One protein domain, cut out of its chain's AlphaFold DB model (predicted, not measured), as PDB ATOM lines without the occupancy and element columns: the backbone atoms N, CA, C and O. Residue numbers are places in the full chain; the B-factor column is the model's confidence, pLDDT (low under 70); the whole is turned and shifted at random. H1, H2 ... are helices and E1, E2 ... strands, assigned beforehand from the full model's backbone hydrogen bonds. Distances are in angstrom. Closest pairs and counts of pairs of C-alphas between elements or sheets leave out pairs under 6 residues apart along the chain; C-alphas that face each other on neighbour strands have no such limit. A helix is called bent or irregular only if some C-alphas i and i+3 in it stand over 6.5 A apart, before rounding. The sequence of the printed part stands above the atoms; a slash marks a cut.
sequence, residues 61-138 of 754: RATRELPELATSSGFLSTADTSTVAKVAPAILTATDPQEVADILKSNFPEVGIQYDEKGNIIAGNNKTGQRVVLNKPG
ATOM      1  N   ARG A  61     141.907 151.633 190.610       78.69
ATOM      2  CA  ARG A  61     142.264 150.550 189.682       78.69
ATOM      3  C   ARG A  61     143.119 149.471 190.361       78.69
ATOM      4  O   ARG A  61     142.855 148.285 190.186       78.69
ATOM      5  N   ALA A  62     144.082 149.871 191.192       72.88
ATOM      6  CA  ALA A  62     144.948 148.942 191.911       72.88
ATOM      7  C   ALA A  62     144.178 148.074 192.920       72.88
ATOM      8  O   ALA A  62     144.418 146.872 193.001       72.88
ATOM      9  N   THR A  63     143.211 148.643 193.646       73.19
ATOM     10  CA  THR A  63     142.393 147.886 194.615       73.19
ATOM     11  C   THR A  63     141.433 146.880 193.968       73.19
ATOM     12  O   THR A  63     141.128 145.843 194.569       73.19
ATOM     13  N   ARG A  64     141.019 147.133 192.716       75.06
ATOM     14  CA  ARG A  64     140.220 146.201 191.903       75.06
ATOM     15  C   ARG A  64     141.063 145.058 191.340       75.06
ATOM     16  O   ARG A  64     140.647 143.907 191.410       75.06
ATOM     17  N   GLU A  65     142.239 145.376 190.802       77.88
ATOM     18  CA  GLU A  65     143.057 144.431 190.027       77.88
ATOM     19  C   GLU A  65     144.010 143.582 190.885       77.88
ATOM     20  O   GLU A  65     144.321 142.453 190.513       77.88
ATOM     21  N   LEU A  66     144.476 144.087 192.034       79.88
ATOM     22  CA  LEU A  66     145.443 143.378 192.879       79.88
ATOM     23  C   LEU A  66     144.751 142.559 193.982       79.88
ATOM     24  O   LEU A  66     143.741 143.004 194.529       79.88
ATOM     25  N   PRO A  67     145.276 141.380 194.361       74.50
ATOM     26  CA  PRO A  67     144.776 140.619 195.508       74.50
ATOM     27  C   PRO A  67     145.114 141.304 196.845       74.50
ATOM     28  O   PRO A  67     146.047 142.104 196.928       74.50
ATOM     29  N   GLU A  68     144.358 140.994 197.903       69.56
ATOM     30  CA  GLU A  68     144.676 141.452 199.267       69.56
ATOM     31  C   GLU A  68     145.795 140.583 199.861       69.56
ATOM     32  O   GLU A  68     145.830 139.381 199.592       69.56
ATOM     33  N   LEU A  69     146.674 141.134 200.707       68.88
ATOM     34  CA  LEU A  69     147.757 140.369 201.345       68.88
ATOM     35  C   LEU A  69     147.239 139.077 202.010       68.88
ATOM     36  O   LEU A  69     147.819 138.010 201.807       68.88
ATOM     37  N   ALA A  70     146.112 139.155 202.727       54.38
ATOM     38  CA  ALA A  70     145.496 138.026 203.432       54.38
ATOM     39  C   ALA A  70     145.028 136.883 202.506       54.38
ATOM     40  O   ALA A  70     144.957 135.726 202.927       54.38
ATOM     41  N   THR A  71     144.724 137.198 201.245       51.94
ATOM     42  CA  THR A  71     144.249 136.236 200.233       51.94
ATOM     43  C   THR A  71     145.311 135.905 199.186       51.94
ATOM     44  O   THR A  71     145.145 134.958 198.419       51.94
ATOM     45  N   SER A  72     146.426 136.639 199.173       56.12
ATOM     46  CA  SER A  72     147.537 136.413 198.257       56.12
ATOM     47  C   SER A  72     148.304 135.136 198.617       56.12
ATOM     48  O   SER A  72     148.807 134.958 199.731       56.12
ATOM     49  N   SER A  73     148.402 134.214 197.662       56.47
ATOM     50  CA  SER A  73     149.273 133.047 197.764       56.47
ATOM     51  C   SER A  73     150.637 133.375 197.154       56.47
ATOM     52  O   SER A  73     150.749 133.950 196.074       56.47
ATOM     53  N   GLY A  74     151.708 133.026 197.866       63.19
ATOM     54  CA  GLY A  74     153.071 133.131 197.341       63.19
ATOM     55  C   GLY A  74     153.737 134.513 197.402       63.19
ATOM     56  O   GLY A  74     154.894 134.604 196.994       63.19
ATOM     57  N   PHE A  75     153.102 135.541 197.985       75.38
ATOM     58  CA  PHE A  75     153.686 136.893 198.090       75.38
ATOM     59  C   PHE A  75     155.051 136.916 198.792       75.38
ATOM     60  O   PHE A  75     155.955 137.634 198.373       75.38
ATOM     61  N   LEU A  76     155.234 136.065 199.805       73.12
ATOM     62  CA  LEU A  76     156.499 135.867 200.522       73.12
ATOM     63  C   LEU A  76     157.113 134.482 200.250       73.12
ATOM     64  O   LEU A  76     157.835 133.944 201.083       73.12
ATOM     65  N   SER A  77     156.816 133.867 199.101       69.56
ATOM     66  CA  SER A  77     157.313 132.519 198.759       69.56
ATOM     67  C   SER A  77     158.839 132.421 198.673       69.56
ATOM     68  O   SER A  77     159.386 131.339 198.863       69.56
ATOM     69  N   THR A  78     159.513 133.538 198.400       69.75
ATOM     70  CA  THR A  78     160.975 133.642 198.293       69.75
ATOM     71  C   THR A  78     161.643 134.153 199.569       69.75
ATOM     72  O   THR A  78     162.870 134.265 199.604       69.75
ATOM     73  N   ALA A  79     160.856 134.481 200.596       68.94
ATOM     74  CA  ALA A  79     161.361 134.954 201.874       68.94
ATOM     75  C   ALA A  79     161.821 133.784 202.752       68.94
ATOM     76  O   ALA A  79     161.295 132.672 202.666       68.94
ATOM     77  N   ASP A  80     162.784 134.050 203.634       75.94
ATOM     78  CA  ASP A  80     163.240 133.055 204.597       75.94
ATOM     79  C   ASP A  80     162.081 132.595 205.500       75.94
ATOM     80  O   ASP A  80     161.407 133.398 206.151       75.94
ATOM     81  N   THR A  81     161.851 131.281 205.539       55.28
ATOM     82  CA  THR A  81     160.719 130.688 206.267       55.28
ATOM     83  C   THR A  81     160.740 130.970 207.771       55.28
ATOM     84  O   THR A  81     159.668 131.084 208.371       55.28
ATOM     85  N   SER A  82     161.918 131.146 208.382       53.41
ATOM     86  CA  SER A  82     162.040 131.475 209.807       53.41
ATOM     87  C   SER A  82     161.686 132.939 210.083       53.41
ATOM     88  O   SER A  82     160.968 133.231 211.043       53.41
ATOM     89  N   THR A  83     162.080 133.852 209.190       63.50
ATOM     90  CA  THR A  83     161.676 135.263 209.233       63.50
ATOM     91  C   THR A  83     160.166 135.402 209.065       63.50
ATOM     92  O   THR A  83     159.534 136.102 209.855       63.50
ATOM     93  N   VAL A  84     159.564 134.674 208.115       58.12
ATOM     94  CA  VAL A  84     158.101 134.636 207.918       58.12
ATOM     95  C   VAL A  84     157.383 134.137 209.173       58.12
ATOM     96  O   VAL A  84     156.430 134.774 209.620       58.12
ATOM     97  N   ALA A  85     157.851 133.045 209.781       49.12
ATOM     98  CA  ALA A  85     157.246 132.497 210.995       49.12
ATOM     99  C   ALA A  85     157.331 133.464 212.191       49.12
ATOM    100  O   ALA A  85     156.375 133.575 212.956       49.12
ATOM    101  N   LYS A  86     158.445 134.196 212.336       52.06
ATOM    102  CA  LYS A  86     158.667 135.147 213.437       52.06
ATOM    103  C   LYS A  86     157.733 136.359 213.381       52.06
ATOM    104  O   LYS A  86     157.311 136.844 214.426       52.06
ATOM    105  N   VAL A  87     157.426 136.856 212.183       52.81
ATOM    106  CA  VAL A  87     156.634 138.088 212.002       52.81
ATOM    107  C   VAL A  87     155.154 137.828 211.738       52.81
ATOM    108  O   VAL A  87     154.345 138.741 211.892       52.81
ATOM    109  N   ALA A  88     154.778 136.593 211.386       49.28
ATOM    110  CA  ALA A  88     153.392 136.218 211.123       49.28
ATOM    111  C   ALA A  88     152.419 136.589 212.261       49.28
ATOM    112  O   ALA A  88     151.366 137.137 211.942       49.28
ATOM    113  N   PRO A  89     152.735 136.396 213.562       44.19
ATOM    114  CA  PRO A  89     151.843 136.825 214.639       44.19
ATOM    115  C   PRO A  89     151.601 138.337 214.640       44.19
ATOM    116  O   PRO A  89     150.462 138.759 214.788       44.19
ATOM    117  N   ALA A  90     152.645 139.139 214.411       46.81
ATOM    118  CA  ALA A  90     152.540 140.596 214.388       46.81
ATOM    119  C   ALA A  90     151.695 141.091 213.202       46.81
ATOM    120  O   ALA A  90     150.867 141.976 213.374       46.81
ATOM    121  N   ILE A  91     151.836 140.473 212.021       57.88
ATOM    122  CA  ILE A  91     151.001 140.777 210.844       57.88
ATOM    123  C   ILE A  91     149.532 140.402 211.095       57.88
ATOM    124  O   ILE A  91     148.639 141.123 210.663       57.88
ATOM    125  N   LEU A  92     149.272 139.289 211.791       49.62
ATOM    126  CA  LEU A  92     147.913 138.820 212.093       49.62
ATOM    127  C   LEU A  92     147.191 139.679 213.139       49.62
ATOM    128  O   LEU A  92     145.964 139.709 213.142       49.62
ATOM    129  N   THR A  93     147.928 140.338 214.036       47.06
ATOM    130  CA  THR A  93     147.350 141.181 215.096       47.06
ATOM    131  C   THR A  93     147.362 142.670 214.775       47.06
ATOM    132  O   THR A  93     146.707 143.432 215.482       47.06
ATOM    133  N   ALA A  94     148.115 143.094 213.759       50.38
ATOM    134  CA  ALA A  94     148.185 144.489 213.351       50.38
ATOM    135  C   ALA A  94     146.818 144.948 212.829       50.38
ATOM    136  O   ALA A  94     146.294 144.425 211.844       50.38
ATOM    137  N   THR A  95     146.233 145.936 213.502       51.62
ATOM    138  CA  THR A  95     144.931 146.506 213.130       51.62
ATOM    139  C   THR A  95     145.063 147.695 212.180       51.62
ATOM    140  O   THR A  95     144.062 148.143 211.625       51.62
ATOM    141  N   ASP A  96     146.282 148.210 211.992       64.38
ATOM    142  CA  ASP A  96     146.594 149.320 211.093       64.38
ATOM    143  C   ASP A  96     147.360 148.818 209.847       64.38
ATOM    144  O   ASP A  96     148.428 148.212 209.977       64.38
ATOM    145  N   PRO A  97     146.871 149.075 208.618       69.88
ATOM    146  CA  PRO A  97     147.597 148.757 207.388       69.88
ATOM    147  C   PRO A  97     149.009 149.357 207.308       69.88
ATOM    148  O   PRO A  97     149.869 148.765 206.653       69.88
ATOM    149  N   GLN A  98     149.268 150.502 207.950       78.44
ATOM    150  CA  GLN A  98     150.616 151.080 208.017       78.44
ATOM    151  C   GLN A  98     151.560 150.237 208.875       78.44
ATOM    152  O   GLN A  98     152.696 149.991 208.478       78.44
ATOM    153  N   GLU A  99     151.072 149.703 209.993       65.75
ATOM    154  CA  GLU A  99     151.839 148.795 210.847       65.75
ATOM    155  C   GLU A  99     152.217 147.515 210.081       65.75
ATOM    156  O   GLU A  99     153.363 147.064 210.134       65.75
ATOM    157  N   VAL A 100     151.297 146.975 209.272       71.88
ATOM    158  CA  VAL A 100     151.590 145.846 208.369       71.88
ATOM    159  C   VAL A 100     152.652 146.223 207.329       71.88
ATOM    160  O   VAL A 100     153.564 145.434 207.068       71.88
ATOM    161  N   ALA A 101     152.566 147.419 206.741       79.12
ATOM    162  CA  ALA A 101     153.540 147.909 205.766       79.12
ATOM    163  C   ALA A 101     154.947 148.031 206.371       79.12
ATOM    164  O   ALA A 101     155.926 147.606 205.750       79.12
ATOM    165  N   ASP A 102     155.039 148.548 207.595       81.00
ATOM    166  CA  ASP A 102     156.289 148.708 208.334       81.00
ATOM    167  C   ASP A 102     156.897 147.359 208.727       81.00
ATOM    168  O   ASP A 102     158.105 147.157 208.555       81.00
ATOM    169  N   ILE A 103     156.078 146.400 209.177       72.06
ATOM    170  CA  ILE A 103     156.527 145.030 209.463       72.06
ATOM    171  C   ILE A 103     157.074 144.379 208.191       72.06
ATOM    172  O   ILE A 103     158.162 143.794 208.224       72.06
ATOM    173  N   LEU A 104     156.363 144.499 207.066       82.56
ATOM    174  CA  LEU A 104     156.796 143.916 205.797       82.56
ATOM    175  C   LEU A 104     158.113 144.534 205.314       82.56
ATOM    176  O   LEU A 104     159.055 143.807 205.010       82.56
ATOM    177  N   LYS A 105     158.203 145.864 205.301       85.56
ATOM    178  CA  LYS A 105     159.388 146.599 204.844       85.56
ATOM    179  C   LYS A 105     160.613 146.353 205.730       85.56
ATOM    180  O   LYS A 105     161.730 146.294 205.224       85.56
ATOM    181  N   SER A 106     160.416 146.205 207.041       85.12
ATOM    182  CA  SER A 106     161.514 146.018 208.001       85.12
ATOM    183  C   SER A 106     162.087 144.601 207.994       85.12
ATOM    184  O   SER A 106     163.254 144.417 208.332       85.12
ATOM    185  N   ASN A 107     161.282 143.598 207.631       81.56
ATOM    186  CA  ASN A 107     161.672 142.188 207.732       81.56
ATOM    187  C   ASN A 107     161.900 141.513 206.373       81.56
ATOM    188  O   ASN A 107     162.599 140.503 206.316       81.56
ATOM    189  N   PHE A 108     161.367 142.073 205.284       85.12
ATOM    190  CA  PHE A 108     161.530 141.545 203.931       85.12
ATOM    191  C   PHE A 108     162.128 142.625 203.019       85.12
ATOM    192  O   PHE A 108     161.387 143.425 202.448       85.12
ATOM    193  N   PRO A 109     163.462 142.667 202.845       85.06
ATOM    194  CA  PRO A 109     164.124 143.710 202.055       85.06
ATOM    195  C   PRO A 109     163.740 143.679 200.566       85.06
ATOM    196  O   PRO A 109     163.886 144.679 199.866       85.06
ATOM    197  N   GLU A 110     163.221 142.554 200.066       82.50
ATOM    198  CA  GLU A 110     162.614 142.460 198.734       82.50
ATOM    199  C   GLU A 110     161.240 143.137 198.600       82.50
ATOM    200  O   GLU A 110     160.778 143.305 197.473       82.50
ATOM    201  N   VAL A 111     160.580 143.522 199.695       87.50
ATOM    202  CA  VAL A 111     159.246 144.132 199.660       87.50
ATOM    203  C   VAL A 111     159.349 145.656 199.633       87.50
ATOM    204  O   VAL A 111     159.812 146.295 200.575       87.50
ATOM    205  N   GLY A 112     158.876 146.258 198.542       86.12
ATOM    206  CA  GLY A 112     158.663 147.697 198.418       86.12
ATOM    207  C   GLY A 112     157.224 148.089 198.749       86.12
ATOM    208  O   GLY A 112     156.293 147.346 198.446       86.12
ATOM    209  N   ILE A 113     157.036 149.278 199.327       90.69
ATOM    210  CA  ILE A 113     155.716 149.849 199.626       90.69
ATOM    211  C   ILE A 113     155.448 151.035 198.696       90.69
ATOM    212  O   ILE A 113     156.301 151.909 198.532       90.69
ATOM    213  N   GLN A 114     154.264 151.057 198.090       87.44
ATOM    214  CA  GLN A 114     153.767 152.120 197.219       87.44
ATOM    215  C   GLN A 114     152.364 152.549 197.656       87.44
ATOM    216  O   GLN A 114     151.637 151.776 198.277       87.44
ATOM    217  N   TYR A 115     151.987 153.768 197.284       85.06
ATOM    218  CA  TYR A 115     150.666 154.334 197.536       85.06
ATOM    219  C   TYR A 115     149.986 154.645 196.207       85.06
ATOM    220  O   TYR A 115     150.648 155.106 195.277       85.06
ATOM    221  N   ASP A 116     148.687 154.377 196.112       81.88
ATOM    222  CA  ASP A 116     147.883 154.807 194.965       81.88
ATOM    223  C   ASP A 116     147.334 156.236 195.136       81.88
ATOM    224  O   ASP A 116     147.550 156.888 196.161       81.88
ATOM    225  N   GLU A 117     146.600 156.734 194.131       78.50
ATOM    226  CA  GLU A 117     146.004 158.080 194.142       78.50
ATOM    227  C   GLU A 117     145.002 158.347 195.284       78.50
ATOM    228  O   GLU A 117     144.644 159.501 195.524       78.50
ATOM    229  N   LYS A 118     144.550 157.308 195.999       75.25
ATOM    230  CA  LYS A 118     143.630 157.397 197.144       75.25
ATOM    231  C   LYS A 118     144.300 157.031 198.471       75.25
ATOM    232  O   LYS A 118     143.621 156.948 199.493       75.25
ATOM    233  N   GLY A 119     145.621 156.846 198.476       73.44
ATOM    234  CA  GLY A 119     146.401 156.538 199.672       73.44
ATOM    235  C   GLY A 119     146.310 155.083 200.138       73.44
ATOM    236  O   GLY A 119     146.720 154.793 201.262       73.44
ATOM    237  N   ASN A 120     145.802 154.153 199.320       78.88
ATOM    238  CA  ASN A 120     145.845 152.732 199.665       78.88
ATOM    239  C   ASN A 120     147.266 152.192 199.538       78.88
ATOM    240  O   ASN A 120     148.006 152.538 198.615       78.88
ATOM    241  N   ILE A 121     147.622 151.300 200.459       82.94
ATOM    242  CA  ILE A 121     148.970 150.753 200.556       82.94
ATOM    243  C   ILE A 121     149.083 149.494 199.701       82.94
ATOM    244  O   ILE A 121     148.355 148.517 199.902       82.94
ATOM    245  N   ILE A 122     150.029 149.516 198.767       87.00
ATOM    246  CA  ILE A 122     150.370 148.409 197.880       87.00
ATOM    247  C   ILE A 122     151.766 147.920 198.252       87.00
ATOM    248  O   ILE A 122     152.736 148.674 198.173       87.00
ATOM    249  N   ALA A 123     151.881 146.646 198.608       87.06
ATOM    250  CA  ALA A 123     153.163 145.987 198.797       87.06
ATOM    251  C   ALA A 123     153.547 145.228 197.520       87.06
ATOM    252  O   ALA A 123     152.741 144.490 196.955       87.06
ATOM    253  N   GLY A 124     154.773 145.419 197.043       89.00
ATOM    254  CA  GLY A 124     155.328 144.734 195.879       89.00
ATOM    255  C   GLY A 124     156.564 143.934 196.261       89.00
ATOM    256  O   GLY A 124     157.479 144.487 196.860       89.00
ATOM    257  N   ASN A 125     156.613 142.653 195.910       86.69
ATOM    258  CA  ASN A 125     157.808 141.834 196.076       86.69
ATOM    259  C   ASN A 125     158.675 141.948 194.812       86.69
ATOM    260  O   ASN A 125     158.328 141.432 193.749       86.69
ATOM    261  N   ASN A 126     159.827 142.602 194.940       83.62
ATOM    262  CA  ASN A 126     160.748 142.889 193.841       83.62
ATOM    263  C   ASN A 126     161.458 141.637 193.292       83.62
ATOM    264  O   ASN A 126     162.047 141.704 192.216       83.62
ATOM    265  N   LYS A 127     161.410 140.496 193.999       80.69
ATOM    266  CA  LYS A 127     161.951 139.209 193.529       80.69
ATOM    267  C   LYS A 127     160.929 138.396 192.737       80.69
ATOM    268  O   LYS A 127     161.309 137.725 191.785       80.69
ATOM    269  N   THR A 128     159.656 138.419 193.133       76.75
ATOM    270  CA  THR A 128     158.594 137.620 192.486       76.75
ATOM    271  C   THR A 128     157.747 138.422 191.500       76.75
ATOM    272  O   THR A 128     156.962 137.840 190.756       76.75
ATOM    273  N   GLY A 129     157.864 139.753 191.505       78.94
ATOM    274  CA  GLY A 129     157.030 140.663 190.716       78.94
ATOM    275  C   GLY A 129     155.586 140.779 191.218       78.94
ATOM    276  O   GLY A 129     154.792 141.517 190.634       78.94
ATOM    277  N   GLN A 130     155.224 140.074 192.294       80.88
ATOM    278  CA  GLN A 130     153.864 140.084 192.828       80.88
ATOM    279  C   GLN A 130     153.566 141.393 193.557       80.88
ATOM    280  O   GLN A 130     154.405 141.915 194.291       80.88
ATOM    281  N   ARG A 131     152.345 141.907 193.386       82.25
ATOM    282  CA  ARG A 131     151.846 143.107 194.068       82.25
ATOM    283  C   ARG A 131     150.528 142.786 194.756       82.25
ATOM    284  O   ARG A 131     149.677 142.121 194.172       82.25
ATOM    285  N   VAL A 132     150.374 143.259 195.982       82.88
ATOM    286  CA  VAL A 132     149.201 143.020 196.825       82.88
ATOM    287  C   VAL A 132     148.775 144.321 197.484       82.88
ATOM    288  O   VAL A 132     149.607 145.177 197.782       82.88
ATOM    289  N   VAL A 133     147.483 144.473 197.728       82.06
ATOM    290  CA  VAL A 133     146.939 145.580 198.521       82.06
ATOM    291  C   VAL A 133     146.853 145.120 199.972       82.06
ATOM    292  O   VAL A 133     146.411 144.005 200.238       82.06
ATOM    293  N   LEU A 134     147.297 145.947 200.920       76.50
ATOM    294  CA  LEU A 134     147.330 145.539 202.332       76.50
ATOM    295  C   LEU A 134     145.938 145.472 202.961       76.50
ATOM    296  O   LEU A 134     145.666 144.555 203.725       76.50
ATOM    297  N   ASN A 135     145.064 146.415 202.609       72.44
ATOM    298  CA  ASN A 135     143.663 146.421 203.010       72.44
ATOM    299  C   ASN A 135     142.817 146.999 201.865       72.44
ATOM    300  O   ASN A 135     143.049 148.141 201.450       72.44
ATOM    301  N   LYS A 136     141.889 146.207 201.316       72.31
ATOM    302  CA  LYS A 136     141.016 146.653 200.221       72.31
ATOM    303  C   LYS A 136     139.896 147.572 200.743       72.31
ATOM    304  O   LYS A 136     139.442 147.382 201.862       72.31
ATOM    305  N   PRO A 137     139.422 148.543 199.947       54.72
ATOM    306  CA  PRO A 137     138.227 149.329 200.260       54.72
ATOM    307  C   PRO A 137     136.967 148.459 200.386       54.72
ATOM    308  O   PRO A 137     136.753 147.574 199.558       54.72
ATOM    309  N   GLY A 138     136.114 148.747 201.375       50.00
ATOM    310  CA  GLY A 138     134.907 147.963 201.677       50.00
ATOM    311  C   GLY A 138     135.204 146.814 202.646       50.00
ATOM    312  O   GLY A 138     136.277 146.783 203.231       50.00
TER     313      GLY A 138
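What this domain is: This is residues 61 to 138 of the 754 residues of an uncharacterized protein of Vibrio proteolyticus NBRC 13287 (UniProt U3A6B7). Picture a small three-stranded sheet with H3 packed along one face, over E1 and E2, and the short helix H1 on the other face at the E3 edge. H2 and H3 make a helical hairpin, H2 as its first half, side by side with H3 and off the sheet, while a long stretch without named elements, residues 66 to 80, leads from H1 to H2. The printed part has 78 residues with three named helices and then three named strands, in the order H1 H2 H3 E1 E2 E3; the sheet runs E1 - E2 - E3, antiparallel throughout, and the class is mixed, helices and strands. The whole is compact, with a radius of gyration of the C-alphas of 11.6 A and spans of 34 by 26 by 19 A.

How they stand to each other: Begin with H1, residues 61 to 65, which is on the sheet of E1, residues 111 to 115, E2, residues 121 to 125, and E3, residues 131 to 133. Its height over the sheet is 9.0 A, and it lies only just over E3, on which 3 of its 5 C-alphas fall; its closest C-alphas to that strand are those of Thr 63 and Val 133, 6.4 A apart. Next look at H2, residues 81 to 93, which is not on the sheet. It touches H3, residues 97 to 107, as a helical hairpin, opposite ways at a shallow tilt of 17 degrees; the closest C-alphas are those of Ile 91 and Val 100, 5.7 A apart. H3 is on the sheet at a height of 9.2 A, over E1 and E2, and runs along the strands, at 23 degrees to E1 on the local plane. The closest C-alphas of H3 and E1 are those of Lys 105 and Val 111, 5.7 A apart. H1 and H3 lie on opposite faces and are apart. The three strands form a meander, each the antiparallel neighbour of the one before. Between E1 and E2, a hairpin, N 112 and O 124 are 2.8 A apart, within hydrogen-bond range; between E2 and E3, also a hairpin, look for N 123 and O 132 at 2.8 A. In H1 and H3 every O i to N i+4 pair is within hydrogen-bond range; in H2 it is 7 of 9.

Where its parts are: Find C-alpha 61 at (142.264, 150.550, 189.682), where H1 begins. H2 starts at C-alpha 81, (160.719, 130.688, 206.267), and runs 19.2 A to C-alpha 93; it is irregular, with C-alphas 86 and 89 7.1 A apart. H3 spans 15.5 A from Pro 97 to Asn 107. E1 measures 13.5 A and E2 13.3 A. E3 ends at C-alpha 133, (146.939, 145.580, 198.521).

The domain as a whole: The two C-alphas farthest apart are those of Ser 82 and Glu 117, 34.8 A. The printed part has no cut. The link from H1 to H2, 15 residues, is long; the other links are tight. The mean pLDDT of the printed part is 71.4, and 30 residues are under 70, among them residues 81 to 97; H2 has a mean of 52.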